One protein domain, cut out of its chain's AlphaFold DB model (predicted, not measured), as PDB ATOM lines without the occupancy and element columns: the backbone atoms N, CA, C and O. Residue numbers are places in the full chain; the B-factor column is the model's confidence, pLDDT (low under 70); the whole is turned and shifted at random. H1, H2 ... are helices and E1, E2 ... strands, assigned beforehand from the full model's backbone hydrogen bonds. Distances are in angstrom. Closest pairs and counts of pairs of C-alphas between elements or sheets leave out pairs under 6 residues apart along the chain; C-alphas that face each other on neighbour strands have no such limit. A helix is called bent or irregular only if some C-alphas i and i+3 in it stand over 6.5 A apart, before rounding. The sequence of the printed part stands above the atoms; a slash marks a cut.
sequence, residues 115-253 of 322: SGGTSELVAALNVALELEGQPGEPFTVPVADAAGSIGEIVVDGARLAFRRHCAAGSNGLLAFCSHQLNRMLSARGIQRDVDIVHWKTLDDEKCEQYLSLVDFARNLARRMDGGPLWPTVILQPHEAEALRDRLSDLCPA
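This is residues 115 to 253 of the 322 residues of an uncharacterized protein of Anaerolineae bacterium (UniProt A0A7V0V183). A strongly twisted sheet of five strands forms the middle, with helices over both faces: H1 and H3 cover one face and H2 covers the other. The long strand E3 folds back sharply at residue 158, and E1, which bends at residue 126, joins E3, E4 and E5 into one branched sheet. The printed part has 139 residues with three named helices and five named strands, in the order E1, E2, E3, H1, E4, H2, E5, H3, in the mixed class of helices and strands. The sheet is mixed: E1 and E5 are parallel, and the other neighbour pairs are antiparallel. The whole is compact, with a radius of gyration of the C-alphas of 14.9 A and spans of 47 by 35 by 22 A.

E1 is residues 121 to 131, 21.2 A long, beginning at C-alpha 121 at (24.495, -38.689, -51.243). E2 is residues 139 to 145, 18.9 A, and E3 is residues 148 to 164, 12.6 A from first to last C-alpha. H1 is residues 171 to 187, 24.7 A, and E4 is residues 196 to 199, 7.4 A. H2, residues 204 to 224, measures 30.3 A and ends at C-alpha 224 at (8.419, -54.200, -27.703). E5 is residues 232 to 235, 9.8 A. H3, residues 237 to 253, measures 25.5 A and ends at C-alpha 253 at (41.868, -34.474, -51.394); it is irregular, with C-alphas 249 and 252 7.1 A apart.

E1 bends by 102 degrees and has E3 on one side and E4 on the other side. Within hydrogen-bond range are N 123 and O 160, 2.9 A, between the antiparallel neighbours E1 and E3, N 124 and O 198, 2.8 A, between the antiparallel neighbours E1 and E4, and N 233 and O 128, 2.8 A, between the parallel neighbours E1 and E5. E3 bends by 163 degrees; its residues 148 to 155 pair with E2 in a hairpin, with N 141 and O 153 at 2.8 A. H1 is on the sheet at a height of 9.2 A, over E1, E3 and E5, with Leu 121 and Asn 171 the closest C-alphas of E1 and H1, 6.7 A. H3 is on the same face at a height of 6.0 A, over E2 and only just over E3, on which 3 of its C-alphas fall; the closest C-alphas of E2 and H3 are those of Asp 145 and Ser 248, 4.9 A. H1 and H3 touch, with residues 177 to 184 of H1 and 239 to 243 of H3 alone, at a steep tilt of 39 degrees, opposite ways; their closest C-alphas are those of Met 184 and Glu 239, 7.0 A. H2 is on the opposite face at a height of 9.8 A and runs along the strands, at 10 degrees to E1 on the local plane; the closest C-alphas of E1 and H2 are those of Ala 124 and Cys 207, 6.4 A. H2 is apart from H1 and H3. Each O i to N i+4 pair is within hydrogen-bond range in H1 and H2, and 11 of 13 are in H3.

The two C-alphas farthest apart are those of Ala 147 and Met 224, 47.2 A. The printed part has no cut, and its links are tight or short. The model's mean pLDDT over the printed part is 85.8, with residues 115 to 119 and residue 226 under 70.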
ATOM      1  N   SER A 115      29.495 -23.328 -54.688       69.19
ATOM      2  CA  SER A 115      28.647 -23.469 -53.507       69.19
ATOM      3  C   SER A 115      27.401 -24.282 -53.862       69.19
ATOM      4  O   SER A 115      26.693 -23.908 -54.796       69.19
ATOM      5  N   GLY A 116      27.135 -25.345 -53.104       57.25
ATOM      6  CA  GLY A 116      25.879 -26.093 -53.118       57.25
ATOM      7  C   GLY A 116      25.601 -26.955 -54.355       57.25
ATOM      8  O   GLY A 116      25.349 -26.456 -55.449       57.25
ATOM      9  N   GLY A 117      25.521 -28.268 -54.135       50.81
ATOM     10  CA  GLY A 117      24.602 -29.151 -54.853       50.81
ATOM     11  C   GLY A 117      23.580 -29.657 -53.837       50.81
ATOM     12  O   GLY A 117      23.970 -30.176 -52.799       50.81
ATOM     13  N   THR A 118      22.283 -29.484 -54.092       51.31
ATOM     14  CA  THR A 118      21.185 -29.899 -53.192       51.31
ATOM     15  C   THR A 118      21.009 -31.417 -53.081       51.31
ATOM     16  O   THR A 118      20.135 -31.881 -52.352       51.31
ATOM     17  N   SER A 119      21.806 -32.207 -53.799       65.38
ATOM     18  CA  SER A 119      21.739 -33.664 -53.765       65.38
ATOM     19  C   SER A 119      22.524 -34.210 -52.572       65.38
ATOM     20  O   SER A 119      23.757 -34.180 -52.553       65.38
ATOM     21  N   GLU A 120      21.800 -34.733 -51.591       81.50
ATOM     22  CA  GLU A 120      22.359 -35.594 -50.555       81.50
ATOM     23  C   GLU A 120      22.825 -36.915 -51.192       81.50
ATOM     24  O   GLU A 120      22.075 -37.553 -51.935       81.50
ATOM     25  N   LEU A 121      24.065 -37.328 -50.921       84.44
ATOM     26  CA  LEU A 121      24.495 -38.689 -51.243       84.44
ATOM     27  C   LEU A 121      24.052 -39.605 -50.119       84.44
ATOM     28  O   LEU A 121      24.349 -39.318 -48.963       84.44
ATOM     29  N   VAL A 122      23.375 -40.701 -50.446       88.50
ATOM     30  CA  VAL A 122      22.840 -41.623 -49.441       88.50
ATOM     31  C   VAL A 122      23.283 -43.047 -49.745       88.50
ATOM     32  O   VAL A 122      23.157 -43.532 -50.872       88.50
ATOM     33  N   ALA A 123      23.773 -43.710 -48.706       87.94
ATOM     34  CA  ALA A 123      24.109 -45.120 -48.685       87.94
ATOM     35  C   ALA A 123      23.378 -45.809 -47.526       87.94
ATOM     36  O   ALA A 123      23.254 -45.250 -46.432       87.94
ATOM     37  N   ALA A 124      22.911 -47.031 -47.763       88.50
ATOM     38  CA  ALA A 124      22.325 -47.880 -46.739       88.50
ATOM     39  C   ALA A 124      23.349 -48.906 -46.247       88.50
ATOM     40  O   ALA A 124      23.965 -49.617 -47.045       88.50
ATOM     41  N   LEU A 125      23.510 -48.989 -44.932       88.88
ATOM     42  CA  LEU A 125      24.423 -49.892 -44.248       88.88
ATOM     43  C   LEU A 125      23.731 -51.209 -43.871       88.88
ATOM     44  O   LEU A 125      22.525 -51.266 -43.623       88.88
ATOM     45  N   ASN A 126      24.502 -52.288 -43.789       88.62
ATOM     46  CA  ASN A 126      24.024 -53.582 -43.296       88.62
ATOM     47  C   ASN A 126      23.682 -53.556 -41.791       88.62
ATOM     48  O   ASN A 126      22.838 -54.326 -41.332       88.62
ATOM     49  N   VAL A 127      24.320 -52.662 -41.033       89.88
ATOM     50  CA  VAL A 127      24.134 -52.480 -39.589       89.88
ATOM     51  C   VAL A 127      23.636 -51.074 -39.268       89.88
ATOM     52  O   VAL A 127      23.956 -50.117 -39.968       89.88
ATOM     53  N   ALA A 128      22.878 -50.949 -38.182       90.44
ATOM     54  CA  ALA A 128      22.527 -49.661 -37.607       90.44
ATOM     55  C   ALA A 128      23.672 -49.150 -36.721       90.44
ATOM     56  O   ALA A 128      24.177 -49.883 -35.871       90.44
ATOM     57  N   LEU A 129      24.077 -47.903 -36.924       90.50
ATOM     58  CA  LEU A 129      25.075 -47.213 -36.118       90.50
ATOM     59  C   LEU A 129      24.376 -46.281 -35.129       90.50
ATOM     60  O   LEU A 129      23.515 -45.493 -35.515       90.50
ATOM     61  N   GLU A 130      24.776 -46.357 -33.866       91.06
ATOM     62  CA  GLU A 130      24.288 -45.486 -32.794       91.06
ATOM     63  C   GLU A 130      25.469 -44.924 -32.008       91.06
ATOM     64  O   GLU A 130      26.511 -45.574 -31.914       91.06
ATOM     65  N   LEU A 131      25.322 -43.727 -31.441       90.38
ATOM     66  CA  LEU A 131      26.341 -43.129 -30.582       90.38
ATOM     67  C   LEU A 131      26.058 -43.477 -29.115       90.38
ATOM     68  O   LEU A 131      24.914 -43.439 -28.658       90.38
ATOM     69  N   GLU A 132      27.102 -43.814 -28.363       89.50
ATOM     70  CA  GLU A 132      26.995 -44.076 -26.928       89.50
ATOM     71  C   GLU A 132      26.372 -42.874 -26.197       89.50
ATOM     72  O   GLU A 132      26.825 -41.738 -26.329       89.50
ATOM     73  N   GLY A 133      25.312 -43.131 -25.426       83.69
ATOM     74  CA  GLY A 133      24.560 -42.099 -24.707       83.69
ATOM     75  C   GLY A 133      23.445 -41.419 -25.512       83.69
ATOM     76  O   GLY A 133      22.696 -40.645 -24.923       83.69
ATOM     77  N   GLN A 134      23.294 -41.726 -26.806       86.38
ATOM     78  CA  GLN A 134      22.243 -41.184 -27.687       86.38
ATOM     79  C   GLN A 134      21.589 -42.300 -28.534       86.38
ATOM     80  O   GLN A 134      21.726 -42.332 -29.760       86.38
ATOM     81  N   PRO A 135      20.901 -43.270 -27.901       83.06
ATOM     82  CA  PRO A 135      20.314 -44.399 -28.614       83.06
ATOM     83  C   PRO A 135      19.169 -43.945 -29.523       83.06
ATOM     84  O   PRO A 135      18.236 -43.267 -29.092       83.06
ATOM     85  N   GLY A 136      19.217 -44.358 -30.788       80.56
ATOM     86  CA  GLY A 136      18.180 -44.060 -31.775       80.56
ATOM     87  C   GLY A 136      18.118 -42.606 -32.257       80.56
ATOM     88  O   GLY A 136      17.240 -42.304 -33.069       80.56
ATOM     89  N   GLU A 137      19.026 -41.736 -31.807       87.56
ATOM     90  CA  GLU A 137      19.165 -40.372 -32.316       87.56
ATOM     91  C   GLU A 137      20.216 -40.311 -33.435       87.56
ATOM     92  O   GLU A 137      21.231 -41.015 -33.380       87.56
ATOM     93  N   PRO A 138      19.992 -39.488 -34.473       91.06
ATOM     94  CA  PRO A 138      20.986 -39.285 -35.511       91.06
ATOM     95  C   PRO A 138      22.153 -38.456 -34.971       91.06
ATOM     96  O   PRO A 138      21.948 -37.442 -34.303       91.06
ATOM     97  N   PHE A 139      23.376 -38.833 -35.331       92.56
ATOM     98  CA  PHE A 139      24.569 -38.048 -35.018       92.56
ATOM     99  C   PHE A 139      25.227 -37.529 -36.295       92.56
ATOM    100  O   PHE A 139      25.120 -38.124 -37.373       92.56
ATOM    101  N   THR A 140      25.910 -36.391 -36.178       92.56
ATOM    102  CA  THR A 140      26.548 -35.718 -37.309       92.56
ATOM    103  C   THR A 140      28.051 -35.608 -37.113       92.56
ATOM    104  O   THR A 140      28.547 -35.327 -36.022       92.56
ATOM    105  N   VAL A 141      28.792 -35.834 -38.194       92.94
ATOM    106  CA  VAL A 141      30.246 -35.695 -38.235       92.94
ATOM    107  C   VAL A 141      30.594 -34.650 -39.296       92.94
ATOM    108  O   VAL A 141      30.327 -34.871 -40.483       92.94
ATOM    109  N   PRO A 142      31.159 -33.492 -38.911       92.69
ATOM    110  CA  PRO A 142      31.481 -32.445 -39.868       92.69
ATOM    111  C   PRO A 142      32.655 -32.866 -40.758       92.69
ATOM    112  O   PRO A 142      33.667 -33.373 -40.276       92.69
ATOM    113  N   VAL A 143      32.542 -32.593 -42.059       91.31
ATOM    114  CA  VAL A 143      33.637 -32.734 -43.028       91.31
ATOM    115  C   VAL A 143      34.202 -31.341 -43.274       91.31
ATOM    116  O   VAL A 143      33.772 -30.610 -44.174       91.31
ATOM    117  N   ALA A 144      35.106 -30.933 -42.389       91.00
ATOM    118  CA  ALA A 144      35.704 -29.607 -42.389       91.00
ATOM    119  C   ALA A 144      37.156 -29.648 -41.903       91.00
ATOM    120  O   ALA A 144      37.541 -30.494 -41.095       91.00
ATOM    121  N   ASP A 145      37.949 -28.694 -42.373       91.00
ATOM    122  CA  ASP A 145      39.302 -28.419 -41.891       91.00
ATOM    123  C   ASP A 145      39.489 -26.901 -41.679       91.00
ATOM    124  O   ASP A 145      38.537 -26.116 -41.760       91.00
ATOM    125  N   ALA A 146      40.729 -26.464 -41.443       87.50
ATOM    126  CA  ALA A 146      41.071 -25.051 -41.259       87.50
ATOM    127  C   ALA A 146      40.753 -24.146 -42.472       87.50
ATOM    128  O   ALA A 146      40.644 -22.930 -42.318       87.50
ATOM    129  N   ALA A 147      40.612 -24.706 -43.675       84.81
ATOM    130  CA  ALA A 147      40.322 -23.986 -44.913       84.81
ATOM    131  C   ALA A 147      38.822 -23.944 -45.267       84.81
ATOM    132  O   ALA A 147      38.441 -23.320 -46.265       84.81
ATOM    133  N   GLY A 148      37.965 -24.581 -44.463       86.50
ATOM    134  CA  GLY A 148      36.510 -24.458 -44.533       86.50
ATOM    135  C   GLY A 148      35.766 -25.792 -44.539       86.50
ATOM    136  O   GLY A 148      36.356 -26.869 -44.607       86.50
ATOM    137  N   SER A 149      34.436 -25.702 -44.493       88.25
ATOM    138  CA  SER A 149      33.534 -26.857 -44.529       88.25
ATOM    139  C   SER A 149      33.251 -27.304 -45.964       88.25
ATOM    140  O   SER A 149      32.938 -26.487 -46.831       88.25
ATOM    141  N   ILE A 150      33.338 -28.614 -46.193       87.38
ATOM    142  CA  ILE A 150      32.942 -29.283 -47.440       87.38
ATOM    143  C   ILE A 150      31.498 -29.789 -47.332       87.38
ATOM    144  O   ILE A 150      30.740 -29.750 -48.304       87.38
ATOM    145  N   GLY A 151      31.101 -30.226 -46.137       88.75
ATOM    146  CA  GLY A 151      29.772 -30.746 -45.849       88.75
ATOM    147  C   GLY A 151      29.698 -31.390 -44.472       88.75
ATOM    148  O   GLY A 151      30.562 -31.172 -43.617       88.75
ATOM    149  N   GLU A 152      28.684 -32.220 -44.279       91.81
ATOM    150  CA  GLU A 152      28.474 -33.001 -43.061       91.81
ATOM    151  C   GLU A 152      28.007 -34.416 -43.396       91.81
ATOM    152  O   GLU A 152      27.263 -34.637 -44.356       91.81
ATOM    153  N   ILE A 153      28.462 -35.382 -42.603       92.69
ATOM    154  CA  ILE A 153      27.985 -36.759 -42.656       92.69
ATOM    155  C   ILE A 153      26.950 -36.931 -41.559       92.69
ATOM    156  O   ILE A 153      27.239 -36.698 -40.389       92.69
ATOM    157  N   VAL A 154      25.751 -37.339 -41.947       93.12
ATOM    158  CA  VAL A 154      24.637 -37.610 -41.047       93.12
ATOM    159  C   VAL A 154      24.434 -39.114 -40.999       93.12
ATOM    160  O   VAL A 154      24.203 -39.750 -42.031       93.12
ATOM    161  N   VAL A 155      24.540 -39.676 -39.800       92.38
ATOM    162  CA  VAL A 155      24.301 -41.092 -39.543       92.38
ATOM    163  C   VAL A 155      22.987 -41.216 -38.790       92.38
ATOM    164  O   VAL A 155      22.855 -40.690 -37.689       92.38
ATOM    165  N   ASP A 156      22.018 -41.902 -39.388       91.81
ATOM    166  CA  ASP A 156      20.723 -42.203 -38.774       91.81
ATOM    167  C   ASP A 156      20.473 -43.712 -38.846       91.81
ATOM    168  O   ASP A 156      19.968 -44.242 -39.840       91.81
ATOM    169  N   GLY A 157      20.911 -44.432 -37.812       90.44
ATOM    170  CA  GLY A 157      20.863 -45.889 -37.788       90.44
ATOM    171  C   GLY A 157      21.650 -46.487 -38.957       90.44
ATOM    172  O   GLY A 157      22.873 -46.383 -39.008       90.44
ATOM    173  N   ALA A 158      20.959 -47.148 -39.889       90.69
ATOM    174  CA  ALA A 158      21.590 -47.737 -41.073       90.69
ATOM    175  C   ALA A 158      21.745 -46.750 -42.243       90.69
ATOM    176  O   ALA A 158      22.339 -47.098 -43.264       90.69
ATOM    177  N   ARG A 159      21.207 -45.531 -42.144       92.88
ATOM    178  CA  ARG A 159      21.346 -44.511 -43.184       92.88
ATOM    179  C   ARG A 159      22.637 -43.732 -42.970       92.88
ATOM    180  O   ARG A 159      22.822 -43.106 -41.930       92.88
ATOM    181  N   LEU A 160      23.489 -43.717 -43.991       92.00
ATOM    182  CA  LEU A 160      24.682 -42.883 -44.058       92.00
ATOM    183  C   LEU A 160      24.497 -41.853 -45.173       92.00
ATOM    184  O   LEU A 160      24.452 -42.206 -46.352       92.00
ATOM    185  N   ALA A 161      24.377 -40.583 -44.800       91.69
ATOM    186  CA  ALA A 161      24.126 -39.497 -45.733       91.69
ATOM    187  C   ALA A 161      25.253 -38.463 -45.708       91.69
ATOM    188  O   ALA A 161      25.725 -38.086 -44.642       91.69
ATOM    189  N   PHE A 162      25.664 -37.970 -46.874       90.44
ATOM    190  CA  PHE A 162      26.579 -36.840 -46.991       90.44
ATOM    191  C   PHE A 162      25.851 -35.638 -47.584       90.44
ATOM    192  O   PHE A 162      25.451 -35.638 -48.754       90.44
ATOM    193  N   ARG A 163      25.694 -34.604 -46.759       88.81
ATOM    194  CA  ARG A 163      25.101 -33.323 -47.138       88.81
ATOM    195  C   ARG A 163      26.207 -32.385 -47.587       88.81
ATOM    196  O   ARG A 163      27.046 -31.950 -46.800       88.81
ATOM    197  N   ARG A 164      26.216 -32.110 -48.889       83.50
ATOM    198  CA  ARG A 164      27.246 -31.317 -49.563       83.50
ATOM    199  C   ARG A 164      27.001 -29.819 -49.350       83.50
ATOM    200  O   ARG A 164      25.935 -29.313 -49.691       83.50
ATOM    201  N   HIS A 165      28.008 -29.083 -48.879       80.88
ATOM    202  CA  HIS A 165      28.007 -27.610 -48.892       80.88
ATOM    203  C   HIS A 165      28.661 -27.041 -50.160       80.88
ATOM    204  O   HIS A 165      28.383 -25.909 -50.564       80.88
ATOM    205  N   CYS A 166      29.493 -27.830 -50.837       76.19
ATOM    206  CA  CYS A 166      30.116 -27.481 -52.109       76.19
ATOM    207  C   CYS A 166      30.128 -28.672 -53.076       76.19
ATOM    208  O   CYS A 166      29.799 -29.797 -52.706       76.19
ATOM    209  N   ALA A 167      30.478 -28.421 -54.338       73.31
ATOM    210  CA  ALA A 167      30.616 -29.449 -55.371       73.31
ATOM    211  C   ALA A 167      31.879 -30.316 -55.167       73.31
ATOM    212  O   ALA A 167      32.738 -30.373 -56.039       73.31
ATOM    213  N   ALA A 168      32.017 -30.933 -53.996       72.31
ATOM    214  CA  ALA A 168      33.118 -31.813 -53.631       72.31
ATOM    215  C   ALA A 168      32.611 -33.019 -52.832       72.31
ATOM    216  O   ALA A 168      31.576 -32.951 -52.166       72.31
ATOM    217  N   GLY A 169      33.381 -34.104 -52.904       71.81
ATOM    218  CA  GLY A 169      33.066 -35.403 -52.320       71.81
ATOM    219  C   GLY A 169      32.132 -36.233 -53.196       71.81
ATOM    220  O   GLY A 169      31.087 -35.761 -53.631       71.81
ATOM    221  N   SER A 170      32.504 -37.490 -53.423       76.69
ATOM    222  CA  SER A 170      31.711 -38.491 -54.143       76.69
ATOM    223  C   SER A 170      31.174 -39.558 -53.181       76.69
ATOM    224  O   SER A 170      31.418 -39.513 -51.975       76.69
ATOM    225  N   ASN A 171      30.487 -40.582 -53.694       77.75
ATOM    226  CA  ASN A 171      30.167 -41.770 -52.893       77.75
ATOM    227  C   ASN A 171      31.430 -42.487 -52.364       77.75
ATOM    228  O   ASN A 171      31.344 -43.269 -51.419       77.75
ATOM    229  N   GLY A 172      32.620 -42.184 -52.912       79.88
ATOM    230  CA  GLY A 172      33.904 -42.621 -52.358       79.88
ATOM    231  C   GLY A 172      34.133 -42.133 -50.925       79.88
ATOM    232  O   GLY A 172      34.753 -42.843 -50.139       79.88
ATOM    233  N   LEU A 173      33.559 -40.987 -50.542       85.94
ATOM    234  CA  LEU A 173      33.576 -40.497 -49.162       85.94
ATOM    235  C   LEU A 173      32.776 -41.407 -48.221       85.94
ATOM    236  O   LEU A 173      33.234 -41.717 -47.123       85.94
ATOM    237  N   LEU A 174      31.596 -41.864 -48.649       87.94
ATOM    238  CA  LEU A 174      30.768 -42.780 -47.858       87.94
ATOM    239  C   LEU A 174      31.470 -44.138 -47.692       87.94
ATOM    240  O   LEU A 174      31.502 -44.683 -46.590       87.94
ATOM    241  N   ALA A 175      32.108 -44.636 -48.759       85.44
ATOM    242  CA  ALA A 175      32.938 -45.841 -48.709       85.44
ATOM    243  C   ALA A 175      34.184 -45.668 -47.820       85.44
ATOM    244  O   ALA A 175      34.558 -46.583 -47.088       85.44
ATOM    245  N   PHE A 176      34.823 -44.491 -47.836       87.50
ATOM    246  CA  PHE A 176      35.910 -44.172 -46.910       87.50
ATOM    247  C   PHE A 176      35.420 -44.267 -45.464       87.50
ATOM    248  O   PHE A 176      36.070 -44.905 -44.639       87.50
ATOM    249  N   CYS A 177      34.249 -43.705 -45.157       88.75
ATOM    250  CA  CYS A 177      33.682 -43.739 -43.811       88.75
ATOM    251  C   CYS A 177      33.405 -45.159 -43.327       88.75
ATOM    252  O   CYS A 177      33.849 -45.514 -42.236       88.75
ATOM    253  N   SER A 178      32.741 -45.995 -44.132       88.38
ATOM    254  CA  SER A 178      32.495 -47.394 -43.758       88.38
ATOM    255  C   SER A 178      33.805 -48.156 -43.530       88.38
ATOM    256  O   SER A 178      33.929 -48.904 -42.561       88.38
ATOM    257  N   HIS A 179      34.835 -47.900 -44.342       87.62
ATOM    258  CA  HIS A 179      36.152 -48.503 -44.158       87.62
ATOM    259  C   HIS A 179      36.845 -48.043 -42.863       87.62
ATOM    260  O   HIS A 179      37.395 -48.862 -42.121       87.62
ATOM    261  N   GLN A 180      36.810 -46.742 -42.552       89.00
ATOM    262  CA  GLN A 180      37.396 -46.222 -41.314       89.00
ATOM    263  C   GLN A 180      36.674 -46.764 -40.075       89.00
ATOM    264  O   GLN A 180      37.347 -47.147 -39.115       89.00
ATOM    265  N   LEU A 181      35.343 -46.868 -40.125       88.25
ATOM    266  CA  LEU A 181      34.531 -47.482 -39.074       88.25
ATOM    267  C   LEU A 181      34.893 -48.957 -38.879       88.25
ATOM    268  O   LEU A 181      35.186 -49.361 -37.758       88.25
ATOM    269  N   ASN A 182      34.992 -49.741 -39.955       88.38
ATOM    270  CA  ASN A 182      35.434 -51.138 -39.882       88.38
ATOM    271  C   ASN A 182      36.786 -51.290 -39.198       88.38
ATOM    272  O   ASN A 182      36.970 -52.175 -38.363       88.38
ATOM    273  N   ARG A 183      37.734 -50.406 -39.515       86.19
ATOM    274  CA  ARG A 183      39.062 -50.426 -38.902       86.19
ATOM    275  C   ARG A 183      39.012 -50.116 -37.405       86.19
ATOM    276  O   ARG A 183      39.741 -50.748 -36.643       86.19
ATOM    277  N   MET A 184      38.181 -49.161 -36.986       87.44
ATOM    278  CA  MET A 184      37.982 -48.827 -35.569       87.44
ATOM    279  C   MET A 184      37.319 -49.987 -34.815       87.44
ATOM    280  O   MET A 184      37.835 -50.435 -33.795       87.44
ATOM    281  N   LEU A 185      36.250 -50.555 -35.376       86.31
ATOM    282  CA  LEU A 185      35.513 -51.671 -34.780       86.31
ATOM    283  C   LEU A 185      36.350 -52.953 -34.705       86.31
ATOM    284  O   LEU A 185      36.343 -53.638 -33.681       86.31
ATOM    285  N   SER A 186      37.137 -53.242 -35.744       85.69
ATOM    286  CA  SER A 186      38.075 -54.370 -35.751       85.69
ATOM    287  C   SER A 186      39.148 -54.216 -34.674       85.69
ATOM    288  O   SER A 186      39.485 -55.189 -34.004       85.69
ATOM    289  N   ALA A 187      39.658 -52.996 -34.454       85.50
ATOM    290  CA  ALA A 187      40.614 -52.720 -33.378       85.50
ATOM    291  C   ALA A 187      40.004 -52.942 -31.982       85.50
ATOM    292  O   ALA A 187      40.717 -53.323 -31.056       85.50
ATOM    293  N   ARG A 188      38.681 -52.778 -31.851       83.69
ATOM    294  CA  ARG A 188      37.902 -53.097 -30.646       83.69
ATOM    295  C   ARG A 188      37.560 -54.590 -30.508       83.69
ATOM    296  O   ARG A 188      36.938 -54.987 -29.528       83.69
ATOM    297  N   GLY A 189      37.937 -55.426 -31.477       82.38
ATOM    298  CA  GLY A 189      37.621 -56.856 -31.495       82.38
ATOM    299  C   GLY A 189      36.180 -57.179 -31.905       82.38
ATOM    300  O   GLY A 189      35.718 -58.301 -31.696       82.38
ATOM    301  N   ILE A 190      35.452 -56.222 -32.488       82.50
ATOM    302  CA  ILE A 190      34.105 -56.457 -33.007       82.50
ATOM    303  C   ILE A 190      34.202 -57.104 -34.384       82.50
ATOM    304  O   ILE A 190      34.747 -56.527 -35.315       82.50
ATOM    305  N   GLN A 191      33.625 -58.297 -34.514       75.88
ATOM    306  CA  GLN A 191      33.644 -59.093 -35.750       75.88
ATOM    307  C   GLN A 191      32.558 -58.698 -36.768       75.88
ATOM    308  O   GLN A 191      32.338 -59.411 -37.744       75.88
ATOM    309  N   ARG A 192      31.816 -57.613 -36.522       78.69
ATOM    310  CA  ARG A 192      30.770 -57.136 -37.434       78.69
ATOM    311  C   ARG A 192      31.338 -56.082 -38.371       78.69
ATOM    312  O   ARG A 192      31.741 -55.016 -37.914       78.69
ATOM    313  N   ASP A 193      31.270 -56.374 -39.663       82.25
ATOM    314  CA  ASP A 193      31.602 -55.423 -40.717       82.25
ATOM    315  C   ASP A 193      30.430 -54.461 -40.958       82.25
ATOM    316  O   ASP A 193      29.288 -54.884 -41.134       82.25
ATOM    317  N   VAL A 194      30.729 -53.169 -40.987       84.19
ATOM    318  CA  VAL A 194      29.911 -52.070 -41.496       84.19
ATOM    319  C   VAL A 194      30.118 -51.988 -43.007       84.19
ATOM    320  O   VAL A 194      31.134 -51.484 -43.489       84.19
ATOM    321  N   ASP A 195      29.146 -52.481 -43.761       84.06
ATOM    322  CA  ASP A 195      29.165 -52.525 -45.218       84.06
ATOM    323  C   ASP A 195      28.008 -51.746 -45.820       84.06
ATOM    324  O   ASP A 195      26.883 -51.785 -45.323       84.06
ATOM    325  N   ILE A 196      28.283 -51.079 -46.940       82.88
ATOM    326  CA  ILE A 196      27.254 -50.420 -47.739       82.88
ATOM    327  C   ILE A 196      26.586 -51.473 -48.623       82.88
ATOM    328  O   ILE A 196      27.230 -52.081 -49.477       82.88
ATOM    329  N   VAL A 197      25.288 -51.678 -48.410       83.38
ATOM    330  CA  VAL A 197      24.463 -52.661 -49.128       83.38
ATOM    331  C   VAL A 197      23.830 -52.039 -50.365       83.38
ATOM    332  O   VAL A 197      23.821 -52.660 -51.428       83.38
ATOM    333  N   HIS A 198      23.316 -50.815 -50.225       81.38
ATOM    334  CA  HIS A 198      22.644 -50.089 -51.296       81.38
ATOM    335  C   HIS A 198      23.139 -48.653 -51.399       81.38
ATOM    336  O   HIS A 198      23.406 -47.989 -50.399       81.38
ATOM    337  N   TRP A 199      23.220 -48.180 -52.637       82.06
ATOM    338  CA  TRP A 199      23.581 -46.814 -52.986       82.06
ATOM    339  C   TRP A 199      22.377 -46.145 -53.631       82.06
ATOM    340  O   TRP A 199      21.910 -46.605 -54.676       82.06
ATOM    341  N   LYS A 200      21.904 -45.037 -53.059       82.38
ATOM    342  CA  LYS A 200      20.739 -44.321 -53.591       82.38
ATOM    343  C   LYS A 200      20.971 -43.797 -55.011       82.38
ATOM    344  O   LYS A 200      20.053 -43.780 -55.818       82.38
ATOM    345  N   THR A 201      22.210 -43.428 -55.349       73.69
ATOM    346  CA  THR A 201      22.566 -42.955 -56.700       73.69
ATOM    347  C   THR A 201      22.471 -44.038 -57.776       73.69
ATOM    348  O   THR A 201      22.366 -43.705 -58.954       73.69
ATOM    349  N   LEU A 202      22.512 -45.320 -57.398       71.25
ATOM    350  CA  LEU A 202      22.537 -46.454 -58.328       71.25
ATOM    351  C   LEU A 202      21.191 -47.180 -58.417       71.25
ATOM    352  O   LEU A 202      20.834 -47.673 -59.489       71.25
ATOM    353  N   ASP A 203      20.480 -47.298 -57.295       77.00
ATOM    354  CA  ASP A 203      19.194 -47.993 -57.190       77.00
ATOM    355  C   ASP A 203      18.374 -47.371 -56.043       77.00
ATOM    356  O   ASP A 203      18.394 -47.844 -54.904       77.00
ATOM    357  N   ASP A 204      17.715 -46.248 -56.347       84.06
ATOM    358  CA  ASP A 204      16.947 -45.445 -55.384       84.06
ATOM    359  C   ASP A 204      15.834 -46.270 -54.719       84.06
ATOM    360  O   ASP A 204      15.739 -46.347 -53.495       84.06
ATOM    361  N   GLU A 205      15.061 -46.998 -55.527       85.69
ATOM    362  CA  GLU A 205      13.924 -47.789 -55.056       85.69
ATOM    363  C   GLU A 205      14.344 -48.863 -54.043       85.69
ATOM    364  O   GLU A 205      13.762 -48.954 -52.960       85.69
ATOM    365  N   LYS A 206      15.386 -49.653 -54.344       83.38
ATOM    366  CA  LYS A 206      15.872 -50.673 -53.400       83.38
ATOM    367  C   LYS A 206      16.477 -50.064 -52.146       83.38
ATOM    368  O   LYS A 206      16.317 -50.628 -51.065       83.38
ATOM    369  N   CYS A 207      17.169 -48.934 -52.283       84.75
ATOM    370  CA  CYS A 207      17.729 -48.223 -51.143       84.75
ATOM    371  C   CYS A 207      16.618 -47.777 -50.180       84.75
ATOM    372  O   CYS A 207      16.699 -48.057 -48.984       84.75
ATOM    373  N   GLU A 208      15.560 -47.147 -50.692       88.38
ATOM    374  CA  GLU A 208      14.423 -46.677 -49.890       88.38
ATOM    375  C   GLU A 208      13.616 -47.834 -49.282       88.38
ATOM    376  O   GLU A 208      13.249 -47.779 -48.105       88.38
ATOM    377  N   GLN A 209      13.392 -48.923 -50.029       90.88
ATOM    378  CA  GLN A 209      12.743 -50.134 -49.503       90.88
ATOM    379  C   GLN A 209      13.531 -50.736 -48.335       90.88
ATOM    380  O   GLN A 209      12.954 -51.076 -47.299       90.88
ATOM    381  N   TYR A 210      14.853 -50.849 -48.486       90.25
ATOM    382  CA  TYR A 210      15.721 -51.387 -47.446       90.25
ATOM    383  C   TYR A 210      15.719 -50.499 -46.196       90.25
ATOM    384  O   TYR A 210      15.501 -51.001 -45.093       90.25
ATOM    385  N   LEU A 211      15.900 -49.183 -46.351       91.56
ATOM    386  CA  LEU A 211      15.890 -48.242 -45.225       91.56
ATOM    387  C   LEU A 211      14.539 -48.231 -44.498       91.56
ATOM    388  O   LEU A 211      14.512 -48.286 -43.271       91.56
ATOM    389  N   SER A 212      13.430 -48.278 -45.240       91.69
ATOM    390  CA  SER A 212      12.080 -48.374 -44.668       91.69
ATOM    391  C   SER A 212      11.905 -49.618 -43.789       91.69
ATOM    392  O   SER A 212      11.238 -49.567 -42.756       91.69
ATOM    393  N   LEU A 213      12.522 -50.741 -44.172       92.94
ATOM    394  CA  LEU A 213      12.482 -51.986 -43.407       92.94
ATOM    395  C   LEU A 213      13.314 -51.885 -42.120       92.94
ATOM    396  O   LEU A 213      12.861 -52.327 -41.061       92.94
ATOM    397  N   VAL A 214      14.488 -51.249 -42.183       90.88
ATOM    398  CA  VAL A 214      15.304 -50.962 -40.991       90.88
ATOM    399  C   VAL A 214      14.552 -50.043 -40.028       90.88
ATOM    400  O   VAL A 214      14.497 -50.319 -38.830       90.88
ATOM    401  N   ASP A 215      13.926 -48.983 -40.537       90.69
ATOM    402  CA  ASP A 215      13.139 -48.057 -39.724       90.69
ATOM    403  C   ASP A 215      11.927 -48.734 -39.089       90.69
ATOM    404  O   ASP A 215      11.636 -48.510 -37.912       90.69
ATOM    405  N   PHE A 216      11.254 -49.620 -39.824       91.12
ATOM    406  CA  PHE A 216      10.195 -50.456 -39.272       91.12
ATOM    407  C   PHE A 216      10.709 -51.325 -38.116       91.12
ATOM    408  O   PHE A 216      10.117 -51.304 -37.035       91.12
ATOM    409  N   ALA A 217      11.829 -52.032 -38.299       90.12
ATOM    410  CA  ALA A 217      12.427 -52.870 -37.259       90.12
ATOM    411  C   ALA A 217      12.840 -52.051 -36.024       90.12
ATOM    412  O   ALA A 217      12.578 -52.457 -34.891       90.12
ATOM    413  N   ARG A 218      13.421 -50.865 -36.231       87.19
ATOM    414  CA  ARG A 218      13.806 -49.933 -35.164       87.19
ATOM    415  C   ARG A 218      12.590 -49.437 -34.379       87.19
ATOM    416  O   ARG A 218      12.609 -49.436 -33.150       87.19
ATOM    417  N   ASN A 219      11.523 -49.041 -35.069       88.31
ATOM    418  CA  ASN A 219      10.285 -48.577 -34.439       88.31
ATOM    419  C   ASN A 219       9.556 -49.700 -33.691       88.31
ATOM    420  O   ASN A 219       8.978 -49.459 -32.630       88.31
ATOM    421  N   LEU A 220       9.599 -50.923 -34.220       89.31
ATOM    422  CA  LEU A 220       9.043 -52.101 -33.565       89.31
ATOM    423  C   LEU A 220       9.821 -52.448 -32.287       89.31
ATOM    424  O   LEU A 220       9.198 -52.653 -31.248       89.31
ATOM    425  N   ALA A 221      11.159 -52.425 -32.330       86.81
ATOM    426  CA  ALA A 221      12.013 -52.681 -31.168       86.81
ATOM    427  C   ALA A 221      11.694 -51.715 -30.016       86.81
ATOM    428  O   ALA A 221      11.440 -52.148 -28.895       86.81
ATOM    429  N   ARG A 222      11.577 -50.412 -30.325       84.00
ATOM    430  CA  ARG A 222      11.200 -49.374 -29.348       84.00
ATOM    431  C   ARG A 222       9.846 -49.616 -28.677       84.00
ATOM    432  O   ARG A 222       9.625 -49.117 -27.583       84.00
ATOM    433  N   ARG A 223       8.918 -50.318 -29.334       87.81
ATOM    434  CA  ARG A 223       7.590 -50.623 -28.774       87.81
ATOM    435  C   ARG A 223       7.537 -51.933 -28.002       87.81
ATOM    436  O   ARG A 223       6.619 -52.115 -27.212       87.81
ATOM    437  N   MET A 224       8.448 -52.860 -28.282       85.75
ATOM    438  CA  MET A 224       8.419 -54.200 -27.703       85.75
ATOM    439  C   MET A 224       9.205 -54.313 -26.391       85.75
ATOM    440  O   MET A 224       9.128 -55.370 -25.773       85.75
ATOM    441  N   ASP A 225       9.989 -53.294 -26.001       73.94
ATOM    442  CA  ASP A 225      10.989 -53.343 -24.907       73.94
ATOM    443  C   ASP A 225      11.947 -54.556 -24.982       73.94
ATOM    444  O   ASP A 225      12.713 -54.854 -24.066       73.94
ATOM    445  N   GLY A 226      11.936 -55.260 -26.116       67.69
ATOM    446  CA  GLY A 226      12.916 -56.255 -26.497       67.69
ATOM    447  C   GLY A 226      14.098 -55.540 -27.129       67.69
ATOM    448  O   GLY A 226      13.925 -54.515 -27.786       67.69
ATOM    449  N   GLY A 227      15.302 -56.069 -26.915       77.94
ATOM    450  CA  GLY A 227      16.539 -55.511 -27.459       77.94
ATOM    451  C   GLY A 227      16.533 -55.306 -28.988       77.94
ATOM    452  O   GLY A 227      15.538 -55.549 -29.672       77.94
ATOM    453  N   PRO A 228      17.659 -54.867 -29.566       81.44
ATOM    454  CA  PRO A 228      17.705 -54.442 -30.962       81.44
ATOM    455  C   PRO A 228      17.252 -55.557 -31.921       81.44
ATOM    456  O   PRO A 228      17.847 -56.633 -31.969       81.44
ATOM    457  N   LEU A 229      16.198 -55.280 -32.700       85.00
ATOM    458  CA  LEU A 229      15.652 -56.188 -33.723       85.00
ATOM    459  C   LEU A 229      16.444 -56.160 -35.036       85.00
ATOM    460  O   LEU A 229      16.228 -56.994 -35.914       85.00
ATOM    461  N   TRP A 230      17.360 -55.203 -35.172       87.50
ATOM    462  CA  TRP A 230      18.301 -55.100 -36.279       87.50
ATOM    463  C   TRP A 230      19.732 -55.212 -35.746       87.50
ATOM    464  O   TRP A 230      19.981 -54.849 -34.594       87.50
ATOM    465  N   PRO A 231      20.705 -55.695 -36.536       88.50
ATOM    466  CA  PRO A 231      22.106 -55.624 -36.149       88.50
ATOM    467  C   PRO A 231      22.543 -54.180 -35.859       88.50
ATOM    468  O   PRO A 231      22.737 -53.396 -36.783       88.50
ATOM    469  N   THR A 232      22.727 -53.845 -34.581       88.69
ATOM    470  CA  THR A 232      23.182 -52.517 -34.137       88.69
ATOM    471  C   THR A 232      24.625 -52.564 -33.639       88.69
ATOM    472  O   THR A 232      25.052 -53.551 -33.029       88.69
ATOM    473  N   VAL A 233      25.378 -51.498 -33.904       90.00
ATOM    474  CA  VAL A 233      26.728 -51.253 -33.399       90.00
ATOM    475  C   VAL A 233      26.750 -49.888 -32.719       90.00
ATOM    476  O   VAL A 233      26.391 -48.880 -33.321       90.00
ATOM    477  N   ILE A 234      27.198 -49.871 -31.465       90.12
ATOM    478  CA  ILE A 234      27.338 -48.644 -30.677       90.12
ATOM    479  C   ILE A 234      28.760 -48.113 -30.860       90.12
ATOM    480  O   ILE A 234      29.734 -48.823 -30.587       90.12
ATOM    481  N   LEU A 235      28.875 -46.880 -31.336       90.00
ATOM    482  CA  LEU A 235      30.119 -46.138 -31.472       90.00
ATOM    483  C   LEU A 235      30.400 -45.355 -30.194       90.00
ATOM    484  O   LEU A 235      29.513 -44.720 -29.627       90.00
ATOM    485  N   GLN A 236      31.653 -45.388 -29.756       91.62
ATOM    486  CA  GLN A 236      32.118 -44.623 -28.607       91.62
ATOM    487  C   GLN A 236      32.421 -43.177 -29.036       91.62
ATOM    488  O   GLN A 236      32.835 -42.952 -30.179       91.62
ATOM    489  N   PRO A 237      32.290 -42.172 -28.149       90.00
ATOM    490  CA  PRO A 237      32.470 -40.768 -28.529       90.00
ATOM    491  C   PRO A 237      33.850 -40.472 -29.133       90.00
ATOM    492  O   PRO A 237      33.967 -39.727 -30.103       90.00
ATOM    493  N   HIS A 238      34.897 -41.130 -28.629       89.44
ATOM    494  CA  HIS A 238      36.252 -40.981 -29.158       89.44
ATOM    495  C   HIS A 238      36.436 -41.595 -30.559       89.44
ATOM    496  O   HIS A 238      37.325 -41.172 -31.294       89.44
ATOM    497  N   GLU A 239      35.621 -42.581 -30.953       90.25
ATOM    498  CA  GLU A 239      35.640 -43.151 -32.308       90.25
ATOM    499  C   GLU A 239      35.017 -42.167 -33.304       90.25
ATOM    500  O   GLU A 239      35.557 -41.963 -34.392       90.25
ATOM    501  N   ALA A 240      33.927 -41.499 -32.909       88.81
ATOM    502  CA  ALA A 240      33.323 -40.424 -33.695       88.81
ATOM    503  C   ALA A 240      34.287 -39.235 -33.856       88.81
ATOM    504  O   ALA A 240      34.406 -38.664 -34.943       88.81
ATOM    505  N   GLU A 241      35.035 -38.904 -32.803       90.56
ATOM    506  CA  GLU A 241      36.049 -37.851 -32.835       90.56
ATOM    507  C   GLU A 241      37.254 -38.233 -33.714       90.56
ATOM    508  O   GLU A 241      37.665 -37.459 -34.577       90.56
ATOM    509  N   ALA A 242      37.739 -39.473 -33.617       90.94
ATOM    510  CA  ALA A 242      38.776 -39.987 -34.510       90.94
ATOM    511  C   ALA A 242      38.317 -40.041 -35.978       90.94
ATOM    512  O   ALA A 242      39.127 -39.858 -36.892       90.94
ATOM    513  N   LEU A 243      37.030 -40.305 -36.231       90.94
ATOM    514  CA  LEU A 243      36.455 -40.254 -37.574       90.94
ATOM    515  C   LEU A 243      36.440 -38.817 -38.100       90.94
ATOM    516  O   LEU A 243      36.860 -38.595 -39.236       90.94
ATOM    517  N   ARG A 244      36.034 -37.845 -37.272       92.94
ATOM    518  CA  ARG A 244      36.086 -36.413 -37.600       92.94
ATOM    519  C   ARG A 244      37.497 -35.980 -37.990       92.94
ATOM    520  O   ARG A 244      37.667 -35.348 -39.029       92.94
ATOM    521  N   ASP A 245      38.504 -36.357 -37.209       91.62
ATOM    522  CA  ASP A 245      39.892 -35.964 -37.470       91.62
ATOM    523  C   ASP A 245      40.397 -36.555 -38.800       91.62
ATOM    524  O   ASP A 245      40.965 -35.846 -39.632       91.62
ATOM    525  N   ARG A 246      40.086 -37.830 -39.082       91.06
ATOM    526  CA  ARG A 246      40.424 -38.470 -40.370       91.06
ATOM    527  C   ARG A 246      39.702 -37.845 -41.562       91.06
ATOM    528  O   ARG A 246      40.260 -37.812 -42.656       91.06
ATOM    529  N   LEU A 247      38.464 -37.387 -41.376       91.25
ATOM    530  CA  LEU A 247      37.710 -36.665 -42.401       91.25
ATOM    531  C   LEU A 247      38.277 -35.264 -42.633       91.25
ATOM    532  O   LEU A 247      38.316 -34.811 -43.775       91.25
ATOM    533  N   SER A 248      38.776 -34.610 -41.582       91.50
ATOM    534  CA  SER A 248      39.493 -33.339 -41.692       91.50
ATOM    535  C   SER A 248      40.754 -33.488 -42.548       91.50
ATOM    536  O   SER A 248      40.930 -32.747 -43.514       91.50
ATOM    537  N   ASP A 249      41.554 -34.530 -42.299       91.12
ATOM    538  CA  ASP A 249      42.746 -34.861 -43.098       91.12
ATOM    539  C   ASP A 249      42.426 -35.197 -44.566       91.12
ATOM    540  O   ASP A 249      43.284 -35.088 -45.447       91.12
ATOM    541  N   LEU A 250      41.195 -35.635 -44.843       90.75
ATOM    542  CA  LEU A 250      40.724 -35.973 -46.183       90.75
ATOM    543  C   LEU A 250      40.306 -34.733 -46.991       90.75
ATOM    544  O   LEU A 250      40.318 -34.776 -48.224       90.75
ATOM    545  N   CYS A 251      39.969 -33.621 -46.326       91.12
ATOM    546  CA  CYS A 251      39.426 -32.414 -46.956       91.12
ATOM    547  C   CYS A 251      40.249 -31.893 -48.150       91.12
ATOM    548  O   CYS A 251      39.645 -31.634 -49.195       91.12
ATOM    549  N   PRO A 252      41.594 -31.792 -48.090       90.19
ATOM    550  CA  PRO A 252      42.381 -31.339 -49.239       90.19
ATOM    551  C   PRO A 252      42.191 -32.213 -50.485       90.19
ATOM    552  O   PRO A 252      42.097 -31.700 -51.602       90.19
ATOM    553  N   ALA A 253      42.086 -33.533 -50.300       89.38
ATOM    554  CA  ALA A 253      41.868 -34.474 -51.394       89.38
ATOM    555  C   ALA A 253      40.438 -34.390 -51.948       89.38
ATOM    556  O   ALA A 253      40.251 -34.452 -53.162       89.38
TER     557      ALA A 253